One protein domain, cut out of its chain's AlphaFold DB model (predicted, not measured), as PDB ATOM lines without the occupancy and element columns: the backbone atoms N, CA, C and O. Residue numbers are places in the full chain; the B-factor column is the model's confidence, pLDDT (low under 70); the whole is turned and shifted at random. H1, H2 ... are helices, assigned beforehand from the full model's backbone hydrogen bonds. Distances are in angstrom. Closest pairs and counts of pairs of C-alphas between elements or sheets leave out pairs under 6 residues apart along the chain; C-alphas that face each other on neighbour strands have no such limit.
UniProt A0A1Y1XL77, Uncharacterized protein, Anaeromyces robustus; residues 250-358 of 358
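Overview. This is residues 250 to 358 of the 358 residues of an uncharacterized protein of Anaeromyces robustus (UniProt A0A1Y1XL77). The longest helices, H4 and H5, run opposite ways side by side as a loose arm whose outer residues, 291 to 297 and 299 to 304, stick out. The body beyond it stacks one helix pair, H2 and H3, on another, H6 and H7; H8 packs on H6, and short H1 sits at a corner by H2. The printed part has 109 residues with eight named helices, H1 to H8 in order, and no named strand: all helix. It is only just loose, close to compact, with a radius of gyration of the C-alphas of 15.8 A, and elongated, spanning 52 by 27 by 22 A.

Along the chain. H4, residues 284 to 295, is 16.2 A long, starting at C-alpha 284 (48.267, 71.216, 57.483). H5, residues 302 to 313, is 16.3 A. H3 is residues 271 to 281, 14.8 A; H2 259 to 265, 10.0 A; H1 250 to 254, 6.3 A. H6 is residues 320 to 328, 12.4 A; H7 332 to 341, 14.6 A; H8 346 to 356, 15.7 A, ending at C-alpha 356 (36.635, 105.696, 61.107).

Arrangement. H4 and H5 are close but not clearly touching, closest C-alphas Phe 286 and Glu 312, 7.8 A. H5 is likewise close to H3 (Ile 281 and Glu 312, 5.3 A). The hairpin H6 and H7 has closest C-alphas Tyr 323 and Ile 335, 6.3 A. H2 touches H6, closest C-alphas Glu 261 and Trp 322, 6.1 A. H8 touches H6 at a steep tilt of 51 degrees, closest C-alphas Ser 324 and Lys 356, 6.7 A. Every O i to N i+4 pair is within hydrogen-bond range in H1 to H7, and 6 of 7 in H8.

Size, cuts and confidence. The C-alphas farthest apart, of Asn 296 and Val 358, are 53.2 A apart. The printed part has no cut and no long link. The pLDDT is under 70 at residues 256 to 257 and 357 to 358.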
ATOM      1  N   LEU A 250      54.191  83.887  53.653       92.81
ATOM      2  CA  LEU A 250      53.389  84.614  54.639       92.81
ATOM      3  C   LEU A 250      53.948  86.020  54.949       92.81
ATOM      4  O   LEU A 250      53.219  86.895  55.423       92.81
ATOM      5  N   THR A 251      55.231  86.281  54.663       91.38
ATOM      6  CA  THR A 251      55.825  87.618  54.824       91.38
ATOM      7  C   THR A 251      55.153  88.666  53.941       91.38
ATOM      8  O   THR A 251      55.055  89.813  54.370       91.38
ATOM      9  N   TYR A 252      54.647  88.293  52.761       89.56
ATOM     10  CA  TYR A 252      53.918  89.211  51.880       89.56
ATOM     11  C   TYR A 252      52.594  89.676  52.498       89.56
ATOM     12  O   TYR A 252      52.184  90.820  52.334       89.56
ATOM     13  N   ILE A 253      51.965  88.834  53.317       90.38
ATOM     14  CA  ILE A 253      50.719  89.174  54.015       90.38
ATOM     15  C   ILE A 253      51.011  89.996  55.278       90.38
ATOM     16  O   ILE A 253      50.368  91.015  55.541       90.38
ATOM     17  N   ASN A 254      51.995  89.566  56.074       88.50
ATOM     18  CA  ASN A 254      52.278  90.171  57.376       88.50
ATOM     19  C   ASN A 254      53.114  91.448  57.295       88.50
ATOM     20  O   ASN A 254      52.827  92.417  58.001       88.50
ATOM     21  N   ASN A 255      54.141  91.475  56.450       80.25
ATOM     22  CA  ASN A 255      55.138  92.545  56.441       80.25
ATOM     23  C   ASN A 255      54.900  93.517  55.292       80.25
ATOM     24  O   ASN A 255      54.973  94.728  55.504       80.25
ATOM     25  N   GLU A 256      54.552  93.016  54.107       67.81
ATOM     26  CA  GLU A 256      54.260  93.898  52.984       67.81
ATOM     27  C   GLU A 256      52.886  94.548  53.155       67.81
ATOM     28  O   GLU A 256      51.898  93.955  53.593       67.81
ATOM     29  N   SER A 257      52.858  95.866  52.971       60.75
ATOM     30  CA  SER A 257      51.764  96.693  53.474       60.75
ATOM     31  C   SER A 257      50.537  96.733  52.570       60.75
ATOM     32  O   SER A 257      49.615  97.465  52.911       60.75
ATOM     33  N   SER A 258      50.514  96.029  51.434       82.31
ATOM     34  CA  SER A 258      49.481  96.264  50.423       82.31
ATOM     35  C   SER A 258      48.643  95.052  50.025       82.31
ATOM     36  O   SER A 258      47.501  95.290  49.682       82.31
ATOM     37  N   PHE A 259      49.076  93.795  50.190       89.25
ATOM     38  CA  PHE A 259      48.336  92.615  49.692       89.25
ATOM     39  C   PHE A 259      46.812  92.634  49.958       89.25
ATOM     40  O   PHE A 259      46.008  92.734  49.034       89.25
ATOM     41  N   ILE A 260      46.398  92.615  51.234       93.81
ATOM     42  CA  ILE A 260      44.969  92.622  51.611       93.81
ATOM     43  C   ILE A 260      44.288  93.930  51.195       93.81
ATOM     44  O   ILE A 260      43.111  93.947  50.844       93.81
ATOM     45  N   GLU A 261      45.019  95.044  51.233       93.12
ATOM     46  CA  GLU A 261      44.469  96.328  50.812       93.12
ATOM     47  C   GLU A 261      44.233  96.392  49.308       93.12
ATOM     48  O   GLU A 261      43.280  97.037  48.891       93.12
ATOM     49  N   ASP A 262      45.096  95.769  48.512       92.12
ATOM     50  CA  ASP A 262      45.046  95.783  47.059       92.12
ATOM     51  C   ASP A 262      43.873  94.927  46.578       92.12
ATOM     52  O   ASP A 262      43.105  95.404  45.747       92.12
ATOM     53  N   LEU A 263      43.621  93.769  47.209       94.31
ATOM     54  CA  LEU A 263      42.391  92.992  46.992       94.31
ATOM     55  C   LEU A 263      41.128  93.833  47.253       94.31
ATOM     56  O   LEU A 263      40.223  93.871  46.422       94.31
ATOM     57  N   ILE A 264      41.080  94.564  48.376       95.44
ATOM     58  CA  ILE A 264      39.933  95.429  48.703       95.44
ATOM     59  C   ILE A 264      39.795  96.575  47.693       95.44
ATOM     60  O   ILE A 264      38.699  96.841  47.205       95.44
ATOM     61  N   LYS A 265      40.890  97.282  47.383       94.25
ATOM     62  CA  LYS A 265      40.884  98.438  46.468       94.25
ATOM     63  C   LYS A 265      40.477  98.040  45.052       94.25
ATOM     64  O   LYS A 265      39.764  98.798  44.401       94.25
ATOM     65  N   ALA A 266      40.913  96.868  44.598       93.25
ATOM     66  CA  ALA A 266      40.558  96.304  43.302       93.25
ATOM     67  C   ALA A 266      39.150  95.676  43.284       93.25
ATOM     68  O   ALA A 266      38.730  95.158  42.258       93.25
ATOM     69  N   SER A 267      38.389  95.778  44.383       94.94
ATOM     70  CA  SER A 267      37.021  95.255  44.514       94.94
ATOM     71  C   SER A 267      36.912  93.739  44.306       94.94
ATOM     72  O   SER A 267      35.881  93.252  43.840       94.94
ATOM     73  N   TYR A 268      37.956  92.983  44.664       95.38
ATOM     74  CA  TYR A 268      37.881  91.524  44.666       95.38
ATOM     75  C   TYR A 268      36.873  91.030  45.714       95.38
ATOM     76  O   TYR A 268      36.729  91.653  46.773       95.38
ATOM     77  N   PRO A 269      36.195  89.893  45.473       96.31
ATOM     78  CA  PRO A 269      35.300  89.304  46.457       96.31
ATOM     79  C   PRO A 269      36.013  89.033  47.787       96.31
ATOM     80  O   PRO A 269      37.077  88.413  47.821       96.31
ATOM     81  N   SER A 270      35.394  89.426  48.902       96.69
ATOM     82  CA  SER A 270      35.993  89.300  50.239       96.69
ATOM     83  C   SER A 270      36.385  87.863  50.605       96.69
ATOM     84  O   SER A 270      37.306  87.667  51.393       96.69
ATOM     85  N   TYR A 271      35.771  86.845  49.990       96.75
ATOM     86  CA  TYR A 271      36.156  85.448  50.211       96.75
ATOM     87  C   TYR A 271      37.602  85.132  49.774       96.75
ATOM     88  O   TYR A 271      38.170  84.159  50.261       96.75
ATOM     89  N   PHE A 272      38.249  85.946  48.928       97.44
ATOM     90  CA  PHE A 272      39.682  85.800  48.610       97.44
ATOM     91  C   PHE A 272      40.550  85.986  49.861       97.44
ATOM     92  O   PHE A 272      41.474  85.213  50.109       97.44
ATOM     93  N   ILE A 273      40.206  86.972  50.695       96.75
ATOM     94  CA  ILE A 273      40.848  87.196  51.997       96.75
ATOM     95  C   ILE A 273      40.634  85.970  52.887       96.75
ATOM     96  O   ILE A 273      41.565  85.503  53.542       96.75
ATOM     97  N   GLU A 274      39.422  85.415  52.878       96.69
ATOM     98  CA  GLU A 274      39.087  84.225  53.654       96.69
ATOM     99  C   GLU A 274      39.888  82.988  53.205       96.69
ATOM    100  O   GLU A 274      40.358  82.229  54.054       96.69
ATOM    101  N   ILE A 275      40.102  82.797  51.894       96.75
ATOM    102  CA  ILE A 275      40.964  81.732  51.348       96.75
ATOM    103  C   ILE A 275      42.374  81.852  51.927       96.75
ATOM    104  O   ILE A 275      42.907  80.871  52.451       96.75
ATOM    105  N   VAL A 276      42.954  83.054  51.877       96.06
ATOM    106  CA  VAL A 276      44.301  83.331  52.393       96.06
ATOM    107  C   VAL A 276      44.371  83.071  53.896       96.06
ATOM    108  O   VAL A 276      45.283  82.394  54.372       96.06
ATOM    109  N   PHE A 277      43.393  83.566  54.657       95.94
ATOM    110  CA  PHE A 277      43.362  83.397  56.107       95.94
ATOM    111  C   PHE A 277      43.253  81.927  56.491       95.94
ATOM    112  O   PHE A 277      44.065  81.449  57.280       95.94
ATOM    113  N   LYS A 278      42.321  81.183  55.889       94.44
ATOM    114  CA  LYS A 278      42.166  79.744  56.140       94.44
ATOM    115  C   LYS A 278      43.433  78.964  55.802       94.44
ATOM    116  O   LYS A 278      43.800  78.083  56.575       94.44
ATOM    117  N   PHE A 279      44.107  79.306  54.701       95.31
ATOM    118  CA  PHE A 279      45.320  78.618  54.265       95.31
ATOM    119  C   PHE A 279      46.463  78.723  55.288       95.31
ATOM    120  O   PHE A 279      47.074  77.711  55.624       95.31
ATOM    121  N   TYR A 280      46.739  79.921  55.817       95.06
ATOM    122  CA  TYR A 280      47.864  80.115  56.742       95.06
ATOM    123  C   TYR A 280      47.514  79.926  58.216       95.06
ATOM    124  O   TYR A 280      48.369  79.486  58.984       95.06
ATOM    125  N   ILE A 281      46.298  80.281  58.640       95.56
ATOM    126  CA  ILE A 281      45.907  80.196  60.053       95.56
ATOM    127  C   ILE A 281      45.683  78.739  60.445       95.56
ATOM    128  O   ILE A 281      46.212  78.304  61.457       95.56
ATOM    129  N   PHE A 282      44.960  77.961  59.641       93.19
ATOM    130  CA  PHE A 282      44.653  76.561  59.946       93.19
ATOM    131  C   PHE A 282      45.370  75.617  58.977       93.19
ATOM    132  O   PHE A 282      44.739  74.845  58.258       93.19
ATOM    133  N   ASP A 283      46.701  75.706  58.963       91.19
ATOM    134  CA  ASP A 283      47.558  74.944  58.053       91.19
ATOM    135  C   ASP A 283      47.519  73.417  58.282       91.19
ATOM    136  O   ASP A 283      46.913  72.882  59.218       91.19
ATOM    137  N   ILE A 284      48.214  72.679  57.412       91.38
ATOM    138  CA  ILE A 284      48.267  71.216  57.483       91.38
ATOM    139  C   ILE A 284      48.832  70.703  58.816       91.38
ATOM    140  O   ILE A 284      48.375  69.676  59.316       91.38
ATOM    141  N   ASN A 285      49.778  71.416  59.434       93.50
ATOM    142  CA  ASN A 285      50.371  70.999  60.703       93.50
ATOM    143  C   ASN A 285      49.359  71.131  61.840       93.50
ATOM    144  O   ASN A 285      49.232  70.221  62.661       93.50
ATOM    145  N   PHE A 286      48.598  72.227  61.861       95.06
ATOM    146  CA  PHE A 286      47.484  72.404  62.782       95.06
ATOM    147  C   PHE A 286      46.467  71.261  62.647       95.06
ATOM    148  O   PHE A 286      46.137  70.606  63.640       95.06
ATOM    149  N   ILE A 287      46.034  70.950  61.420       94.31
ATOM    150  CA  ILE A 287      45.067  69.874  61.156       94.31
ATOM    151  C   ILE A 287      45.613  68.517  61.630       94.31
ATOM    152  O   ILE A 287      44.925  67.783  62.345       94.31
ATOM    153  N   LEU A 288      46.864  68.187  61.291       95.81
ATOM    154  CA  LEU A 288      47.503  66.929  61.692       95.81
ATOM    155  C   LEU A 288      47.640  66.803  63.216       95.81
ATOM    156  O   LEU A 288      47.407  65.722  63.765       95.81
ATOM    157  N   ASN A 289      47.941  67.900  63.918       95.38
ATOM    158  CA  ASN A 289      47.997  67.923  65.379       95.38
ATOM    159  C   ASN A 289      46.633  67.593  66.009       95.38
ATOM    160  O   ASN A 289      46.557  66.811  66.959       95.38
ATOM    161  N   PHE A 290      45.540  68.121  65.454       94.38
ATOM    162  CA  PHE A 290      44.187  67.815  65.930       94.38
ATOM    163  C   PHE A 290      43.754  66.380  65.626       94.38
ATOM    164  O   PHE A 290      43.180  65.709  66.492       94.38
ATOM    165  N   LEU A 291      44.093  65.867  64.442       96.19
ATOM    166  CA  LEU A 291      43.881  64.458  64.110       96.19
ATOM    167  C   LEU A 291      44.656  63.536  65.061       96.19
ATOM    168  O   LEU A 291      44.134  62.501  65.480       96.19
ATOM    169  N   HIS A 292      45.863  63.929  65.472       96.25
ATOM    170  CA  HIS A 292      46.651  63.195  66.459       96.25
ATOM    171  C   HIS A 292      45.994  63.182  67.849       96.25
ATOM    172  O   HIS A 292      45.941  62.122  68.481       96.25
ATOM    173  N   TYR A 293      45.457  64.310  68.330       95.81
ATOM    174  CA  TYR A 293      44.709  64.340  69.596       95.81
ATOM    175  C   TYR A 293      43.501  63.402  69.566       95.81
ATOM    176  O   TYR A 293      43.315  62.609  70.494       95.81
ATOM    177  N   SER A 294      42.737  63.446  68.471       95.69
ATOM    178  CA  SER A 294      41.571  62.588  68.256       95.69
ATOM    179  C   SER A 294      41.950  61.103  68.243       95.69
ATOM    180  O   SER A 294      41.420  60.315  69.030       95.69
ATOM    181  N   LYS A 295      42.949  60.722  67.432       97.12
ATOM    182  CA  LYS A 295      43.419  59.333  67.293       97.12
ATOM    183  C   LYS A 295      43.865  58.721  68.625       97.12
ATOM    184  O   LYS A 295      43.599  57.549  68.874       97.12
ATOM    185  N   ASN A 296      44.511  59.509  69.484       97.38
ATOM    186  CA  ASN A 296      45.014  59.046  70.782       97.38
ATOM    187  C   ASN A 296      44.031  59.265  71.940       97.38
ATOM    188  O   ASN A 296      44.394  59.029  73.091       97.38
ATOM    189  N   LYS A 297      42.803  59.730  71.658       96.06
ATOM    190  CA  LYS A 297      41.777  60.050  72.664       96.06
ATOM    191  C   LYS A 297      42.297  60.980  73.771       96.06
ATOM    192  O   LYS A 297      41.889  60.881  74.927       96.06
ATOM    193  N   LYS A 298      43.220  61.881  73.427       95.81
ATOM    194  CA  LYS A 298      43.783  62.844  74.372       95.81
ATOM    195  C   LYS A 298      42.808  64.009  74.511       95.81
ATOM    196  O   LYS A 298      42.681  64.821  73.599       95.81
ATOM    197  N   GLY A 299      42.126  64.082  75.651       94.62
ATOM    198  CA  GLY A 299      41.273  65.220  75.980       94.62
ATOM    199  C   GLY A 299      42.088  66.508  76.103       94.62
ATOM    200  O   GLY A 299      43.178  66.509  76.677       94.62
ATOM    201  N   ILE A 300      41.544  67.602  75.579       96.00
ATOM    202  CA  ILE A 300      42.056  68.962  75.768       96.00
ATOM    203  C   ILE A 300      40.973  69.790  76.455       96.00
ATOM    204  O   ILE A 300      39.790  69.649  76.145       96.00
ATOM    205  N   SER A 301      41.353  70.630  77.417       96.38
ATOM    206  CA  SER A 301      40.390  71.529  78.058       96.38
ATOM    207  C   SER A 301      39.985  72.655  77.107       96.38
ATOM    208  O   SER A 301      40.743  73.026  76.209       96.38
ATOM    209  N   THR A 302      38.825  73.271  77.336       97.00
ATOM    210  CA  THR A 302      38.368  74.436  76.559       97.00
ATOM    211  C   THR A 302      39.390  75.575  76.567       97.00
ATOM    212  O   THR A 302      39.609  76.224  75.551       97.00
ATOM    213  N   VAL A 303      40.073  75.792  77.697       97.25
ATOM    214  CA  VAL A 303      41.123  76.816  77.814       97.25
ATOM    215  C   VAL A 303      42.327  76.470  76.938       97.25
ATOM    216  O   VAL A 303      42.845  77.337  76.240       97.25
ATOM    217  N   GLN A 304      42.762  75.206  76.938       96.50
ATOM    218  CA  GLN A 304      43.850  74.750  76.070       96.50
ATOM    219  C   GLN A 304      43.471  74.876  74.595       96.50
ATOM    220  O   GLN A 304      44.257  75.412  73.821       96.50
ATOM    221  N   PHE A 305      42.263  74.447  74.222       95.81
ATOM    222  CA  PHE A 305      41.753  74.575  72.860       95.81
ATOM    223  C   PHE A 305      41.744  76.036  72.398       95.81
ATOM    224  O   PHE A 305      42.347  76.358  71.379       95.81
ATOM    225  N   ASN A 306      41.157  76.937  73.188       94.94
ATOM    226  CA  ASN A 306      41.108  78.363  72.861       94.94
ATOM    227  C   ASN A 306      42.506  78.984  72.752       94.94
ATOM    228  O   ASN A 306      42.733  79.828  71.889       94.94
ATOM    229  N   ASN A 307      43.455  78.558  73.590       96.06
ATOM    230  CA  ASN A 307      44.843  79.006  73.491       96.06
ATOM    231  C   ASN A 307      45.510  78.528  72.196       96.06
ATOM    232  O   ASN A 307      46.201  79.323  71.567       96.06
ATOM    233  N   ILE A 308      45.275  77.278  71.781       96.00
ATOM    234  CA  ILE A 308      45.783  76.752  70.507       96.00
ATOM    235  C   ILE A 308      45.190  77.559  69.345       96.00
ATOM    236  O   ILE A 308      45.940  78.114  68.551       96.00
ATOM    237  N   ILE A 309      43.864  77.728  69.289       95.50
ATOM    238  CA  ILE A 309      43.205  78.522  68.235       95.50
ATOM    239  C   ILE A 309      43.735  79.959  68.199       95.50
ATOM    240  O   ILE A 309      43.985  80.504  67.126       95.50
ATOM    241  N   LYS A 310      43.940  80.582  69.363       95.25
ATOM    242  CA  LYS A 310      44.502  81.932  69.444       95.25
ATOM    243  C   LYS A 310      45.926  81.991  68.888       95.25
ATOM    244  O   LYS A 310      46.238  82.936  68.175       95.25
ATOM    245  N   GLN A 311      46.777  81.014  69.205       95.62
ATOM    246  CA  GLN A 311      48.147  80.936  68.684       95.62
ATOM    247  C   GLN A 311      48.173  80.795  67.160       95.62
ATOM    248  O   GLN A 311      48.970  81.461  66.508       95.62
ATOM    249  N   GLU A 312      47.273  79.994  66.600       95.75
ATOM    250  CA  GLU A 312      47.123  79.849  65.152       95.75
ATOM    251  C   GLU A 312      46.676  81.156  64.492       95.75
ATOM    252  O   GLU A 312      47.291  81.610  63.528       95.75
ATOM    253  N   LYS A 313      45.667  81.834  65.056       96.00
ATOM    254  CA  LYS A 313      45.214  83.145  64.558       96.00
ATOM    255  C   LYS A 313      46.313  84.212  64.608       96.00
ATOM    256  O   LYS A 313      46.344  85.080  63.746       96.00
ATOM    257  N   CYS A 314      47.263  84.122  65.545       94.94
ATOM    258  CA  CYS A 314      48.419  85.025  65.599       94.94
ATOM    259  C   CYS A 314      49.361  84.914  64.385       94.94
ATOM    260  O   CYS A 314      50.214  85.788  64.231       94.94
ATOM    261  N   LYS A 315      49.248  83.876  63.539       95.25
ATOM    262  CA  LYS A 315      50.064  83.749  62.319       95.25
ATOM    263  C   LYS A 315      49.828  84.899  61.342       95.25
ATOM    264  O   LYS A 315      50.765  85.280  60.648       95.25
ATOM    265  N   ILE A 316      48.620  85.465  61.305       95.25
ATOM    266  CA  ILE A 316      48.301  86.653  60.505       95.25
ATOM    267  C   ILE A 316      48.039  87.836  61.434       95.25
ATOM    268  O   ILE A 316      47.141  87.806  62.275       95.25
ATOM    269  N   HIS A 317      48.796  88.917  61.256       93.38
ATOM    270  CA  HIS A 317      48.594  90.139  62.026       93.38
ATOM    271  C   HIS A 317      47.624  91.091  61.317       93.38
ATOM    272  O   HIS A 317      48.022  91.842  60.425       93.38
ATOM    273  N   ILE A 318      46.354  91.086  61.733       94.69
ATOM    274  CA  ILE A 318      45.333  91.996  61.195       94.69
ATOM    275  C   ILE A 318      45.649  93.446  61.582       94.69
ATOM    276  O   ILE A 318      45.730  93.797  62.761       94.69
ATOM    277  N   LYS A 319      45.806  94.303  60.568       94.00
ATOM    278  CA  LYS A 319      46.241  95.701  60.717       94.00
ATOM    279  C   LYS A 319      45.049  96.661  60.769       94.00
ATOM    280  O   LYS A 319      44.084  96.512  60.024       94.00
ATOM    281  N   ASP A 320      45.168  97.749  61.533       94.12
ATOM    282  CA  ASP A 320      44.176  98.847  61.564       94.12
ATOM    283  C   ASP A 320      43.893  99.447  60.183       94.12
ATOM    284  O   ASP A 320      42.787  99.916  59.884       94.12
ATOM    285  N   LYS A 321      44.918  99.439  59.330       93.94
ATOM    286  CA  LYS A 321      44.829  99.926  57.960       93.94
ATOM    287  C   LYS A 321      43.891  99.062  57.114       93.94
ATOM    288  O   LYS A 321      43.187  99.626  56.291       93.94
ATOM    289  N   TRP A 322      43.788  97.754  57.363       94.94
ATOM    290  CA  TRP A 322      42.869  96.874  56.631       94.94
ATOM    291  C   TRP A 322      41.408  97.214  56.927       94.94
ATOM    292  O   TRP A 322      40.641  97.420  55.993       94.94
ATOM    293  N   TYR A 323      41.054  97.417  58.203       96.00
ATOM    294  CA  TYR A 323      39.733  97.940  58.580       96.00
ATOM    295  C   TYR A 323      39.461  99.306  57.942       96.00
ATOM    296  O   TYR A 323      38.385  99.539  57.401       96.00
ATOM    297  N   SER A 324      40.446 100.211  57.981       94.56
ATOM    298  CA  SER A 324      40.303 101.552  57.399       94.56
ATOM    299  C   SER A 324      40.061 101.490  55.885       94.56
ATOM    300  O   SER A 324      39.204 102.208  55.374       94.56
ATOM    301  N   THR A 325      40.781 100.619  55.174       95.56
ATOM    302  CA  THR A 325      40.602 100.386  53.737       95.56
ATOM    303  C   THR A 325      39.238  99.758  53.455       95.56
ATOM    304  O   THR A 325      38.506 100.285  52.625       95.56
ATOM    305  N   ALA A 326      38.828  98.719  54.186       96.25
ATOM    306  CA  ALA A 326      37.518  98.092  53.998       96.25
ATOM    307  C   ALA A 326      36.355  99.077  54.199       96.25
ATOM    308  O   ALA A 326      35.453  99.130  53.371       96.25
ATOM    309  N   ILE A 327      36.410  99.925  55.234       95.94
ATOM    310  CA  ILE A 327      35.403 100.976  55.463       95.94
ATOM    311  C   ILE A 327      35.390 101.980  54.306       95.94
ATOM    312  O   ILE A 327      34.320 102.305  53.796       95.94
ATOM    313  N   LYS A 328      36.567 102.453  53.871       95.56
ATOM    314  CA  LYS A 328      36.693 103.433  52.780       95.56
ATOM    315  C   LYS A 328      36.085 102.927  51.468       95.56
ATOM    316  O   LYS A 328      35.486 103.718  50.748       95.56
ATOM    317  N   TYR A 329      36.265 101.645  51.157       96.12
ATOM    318  CA  TYR A 329      35.795 101.028  49.912       96.12
ATOM    319  C   TYR A 329      34.462 100.273  50.072       96.12
ATOM    320  O   TYR A 329      34.012  99.634  49.129       96.12
ATOM    321  N   GLY A 330      33.811 100.343  51.242       95.88
ATOM    322  CA  GLY A 330      32.520  99.688  51.489       95.88
ATOM    323  C   GLY A 330      32.564  98.153  51.508       95.88
ATOM    324  O   GLY A 330      31.525  97.516  51.362       95.88
ATOM    325  N   ALA A 331      33.737  97.546  51.701       96.94
ATOM    326  CA  ALA A 331      33.928  96.095  51.735       96.94
ATOM    327  C   ALA A 331      33.557  95.513  53.114       96.94
ATOM    328  O   ALA A 331      34.421  95.057  53.865       96.94
ATOM    329  N   PHE A 332      32.275  95.574  53.484       95.94
ATOM    330  CA  PHE A 332      31.803  95.156  54.812       95.94
ATOM    331  C   PHE A 332      32.011  93.660  55.087       95.94
ATOM    332  O   PHE A 332      32.425  93.320  56.189       95.94
ATOM    333  N   ASP A 333      31.872  92.795  54.082       97.75
ATOM    334  CA  ASP A 333      32.142  91.357  54.242       97.75
ATOM    335  C   ASP A 333      33.608  91.086  54.641       97.75
ATOM    336  O   ASP A 333      33.900  90.166  55.402       97.75
ATOM    337  N   ALA A 334      34.554  91.918  54.185       97.50
ATOM    338  CA  ALA A 334      35.948  91.822  54.618       97.50
ATOM    339  C   ALA A 334      36.113  92.208  56.096       97.50
ATOM    340  O   ALA A 334      36.965  91.648  56.781       97.50
ATOM    341  N   ILE A 335      35.294  93.136  56.607       96.88
ATOM    342  CA  ILE A 335      35.283  93.504  58.031       96.88
ATOM    343  C   ILE A 335      34.809  92.328  58.881       96.88
ATOM    344  O   ILE A 335      35.418  92.075  59.918       96.88
ATOM    345  N   ASP A 336      33.781  91.601  58.442       97.12
ATOM    346  CA  ASP A 336      33.292  90.417  59.156       97.12
ATOM    347  C   ASP A 336      34.380  89.340  59.243       97.12
ATOM    348  O   ASP A 336      34.655  88.825  60.330       97.12
ATOM    349  N   ILE A 337      35.096  89.097  58.136       97.50
ATOM    350  CA  ILE A 337      36.274  88.217  58.125       97.50
ATOM    351  C   ILE A 337      37.339  88.747  59.091       97.50
ATOM    352  O   ILE A 337      37.886  87.995  59.893       97.50
ATOM    353  N   PHE A 338      37.650  90.044  59.073       96.88
ATOM    354  CA  PHE A 338      38.647  90.580  59.995       96.88
ATOM    355  C   PHE A 338      38.246  90.367  61.452       96.88
ATOM    356  O   PHE A 338      39.072  89.880  62.216       96.88
ATOM    357  N   ILE A 339      36.997  90.649  61.828       96.12
ATOM    358  CA  ILE A 339      36.490  90.441  63.192       96.12
ATOM    359  C   ILE A 339      36.610  88.973  63.601       96.12
ATOM    360  O   ILE A 339      37.028  88.688  64.723       96.12
ATOM    361  N   GLU A 340      36.285  88.041  62.703       95.25
ATOM    362  CA  GLU A 340      36.370  86.611  62.985       95.25
ATOM    363  C   GLU A 340      37.799  86.180  63.340       95.25
ATOM    364  O   GLU A 340      37.995  85.391  64.270       95.25
ATOM    365  N   TYR A 341      38.809  86.683  62.628       95.81
ATOM    366  CA  TYR A 341      40.197  86.231  62.773       95.81
ATOM    367  C   TYR A 341      41.067  87.124  63.672       95.81
ATOM    368  O   TYR A 341      42.165  86.716  64.053       95.81
ATOM    369  N   ASP A 342      40.589  88.303  64.069       95.62
ATOM    370  CA  ASP A 342      41.332  89.226  64.925       95.62
ATOM    371  C   ASP A 342      41.405  88.724  66.373       95.62
ATOM    372  O   ASP A 342      40.410  88.376  67.004       95.62
ATOM    373  N   ILE A 343      42.613  88.705  66.933       95.50
ATOM    374  CA  ILE A 343      42.857  88.255  68.311       95.50
ATOM    375  C   ILE A 343      42.637  89.361  69.354       95.50
ATOM    376  O   ILE A 343      42.761  89.110  70.561       95.50
ATOM    377  N   ARG A 344      42.411  90.604  68.914       95.00
ATOM    378  CA  ARG A 344      42.174  91.748  69.799       95.00
ATOM    379  C   ARG A 344      40.794  91.649  70.442       95.00
ATOM    380  O   ARG A 344      39.896  90.979  69.955       95.00
ATOM    381  N   LYS A 345      40.623  92.336  71.573       93.75
ATOM    382  CA  LYS A 345      39.323  92.397  72.255       93.75
ATOM    383  C   LYS A 345      38.300  93.113  71.371       93.75
ATOM    384  O   LYS A 345      38.622  94.156  70.804       93.75
ATOM    385  N   GLU A 346      37.066  92.618  71.359       91.38
ATOM    386  CA  GLU A 346      35.945  93.196  70.600       91.38
ATOM    387  C   GLU A 346      35.786  94.703  70.839       91.38
ATOM    388  O   GLU A 346      35.654  95.473  69.892       91.38
ATOM    389  N   GLU A 347      35.899  95.163  72.090       93.88
ATOM    390  CA  GLU A 347      35.832  96.590  72.438       93.88
ATOM    391  C   GLU A 347      36.880  97.438  71.698       93.88
ATOM    392  O   GLU A 347      36.589  98.555  71.264       93.88
ATOM    393  N   ALA A 348      38.100  96.918  71.530       93.50
ATOM    394  CA  ALA A 348      39.165  97.616  70.818       93.50
ATOM    395  C   ALA A 348      38.850  97.724  69.318       93.50
ATOM    396  O   ALA A 348      39.032  98.792  68.732       93.50
ATOM    397  N   ILE A 349      38.317  96.650  68.727       93.75
ATOM    398  CA  ILE A 349      37.911  96.601  67.317       93.75
ATOM    399  C   ILE A 349      36.721  97.543  67.071       93.75
ATOM    400  O   ILE A 349      36.753  98.368  66.159       93.75
ATOM    401  N   LEU A 350      35.703  97.516  67.935       92.50
ATOM    402  CA  LEU A 350      34.547  98.410  67.851       92.50
ATOM    403  C   LEU A 350      34.953  99.884  67.958       92.50
ATOM    404  O   LEU A 350      34.455 100.722  67.203       92.50
ATOM    405  N   ASN A 351      35.870 100.216  68.870       92.62
ATOM    406  CA  ASN A 351      36.392 101.574  69.005       92.62
ATOM    407  C   ASN A 351      37.178 102.017  67.764       92.62
ATOM    408  O   ASN A 351      37.067 103.175  67.359       92.62
ATOM    409  N   LEU A 352      37.940 101.110  67.143       91.88
ATOM    410  CA  LEU A 352      38.632 101.368  65.883       91.88
ATOM    411  C   LEU A 352      37.633 101.689  64.762       91.88
ATOM    412  O   LEU A 352      37.769 102.722  64.111       91.88
ATOM    413  N   ILE A 353      36.604 100.855  64.579       90.50
ATOM    414  CA  ILE A 353      35.582 101.036  63.536       90.50
ATOM    415  C   ILE A 353      34.811 102.349  63.745       90.50
ATOM    416  O   ILE A 353      34.625 103.116  62.800       90.50
ATOM    417  N   LYS A 354      34.407 102.662  64.986       91.38
ATOM    418  CA  LYS A 354      33.685 103.905  65.316       91.38
ATOM    419  C   LYS A 354      34.485 105.160  64.970       91.38
ATOM    420  O   LYS A 354      33.922 106.094  64.413       91.38
ATOM    421  N   LYS A 355      35.795 105.171  65.247       90.62
ATOM    422  CA  LYS A 355      36.687 106.302  64.925       90.62
ATOM    423  C   LYS A 355      36.820 106.580  63.424       90.62
ATOM    424  O   LYS A 355      37.306 107.644  63.069       90.62
ATOM    425  N   LYS A 356      36.460 105.623  62.566       84.38
ATOM    426  CA  LYS A 356      36.635 105.696  61.107       84.38
ATOM    427  C   LYS A 356      35.330 105.951  60.344       84.38
ATOM    428  O   LYS A 356      35.382 106.118  59.133       84.38
ATOM    429  N   LYS A 357      34.178 105.945  61.031       69.75
ATOM    430  CA  LYS A 357      32.857 106.287  60.465       69.75
ATOM    431  C   LYS A 357      32.537 107.792  60.514       69.75
ATOM    432  O   LYS A 357      31.491 108.187  60.010       69.75
ATOM    433  N   VAL A 358      33.401 108.587  61.148       53.16
ATOM    434  CA  VAL A 358      33.383 110.060  61.149       53.16
ATOM    435  C   VAL A 358      34.328 110.534  60.060       53.16
ATOM    436  O   VAL A 358      33.944 111.473  59.336       53.16
TER     437      VAL A 358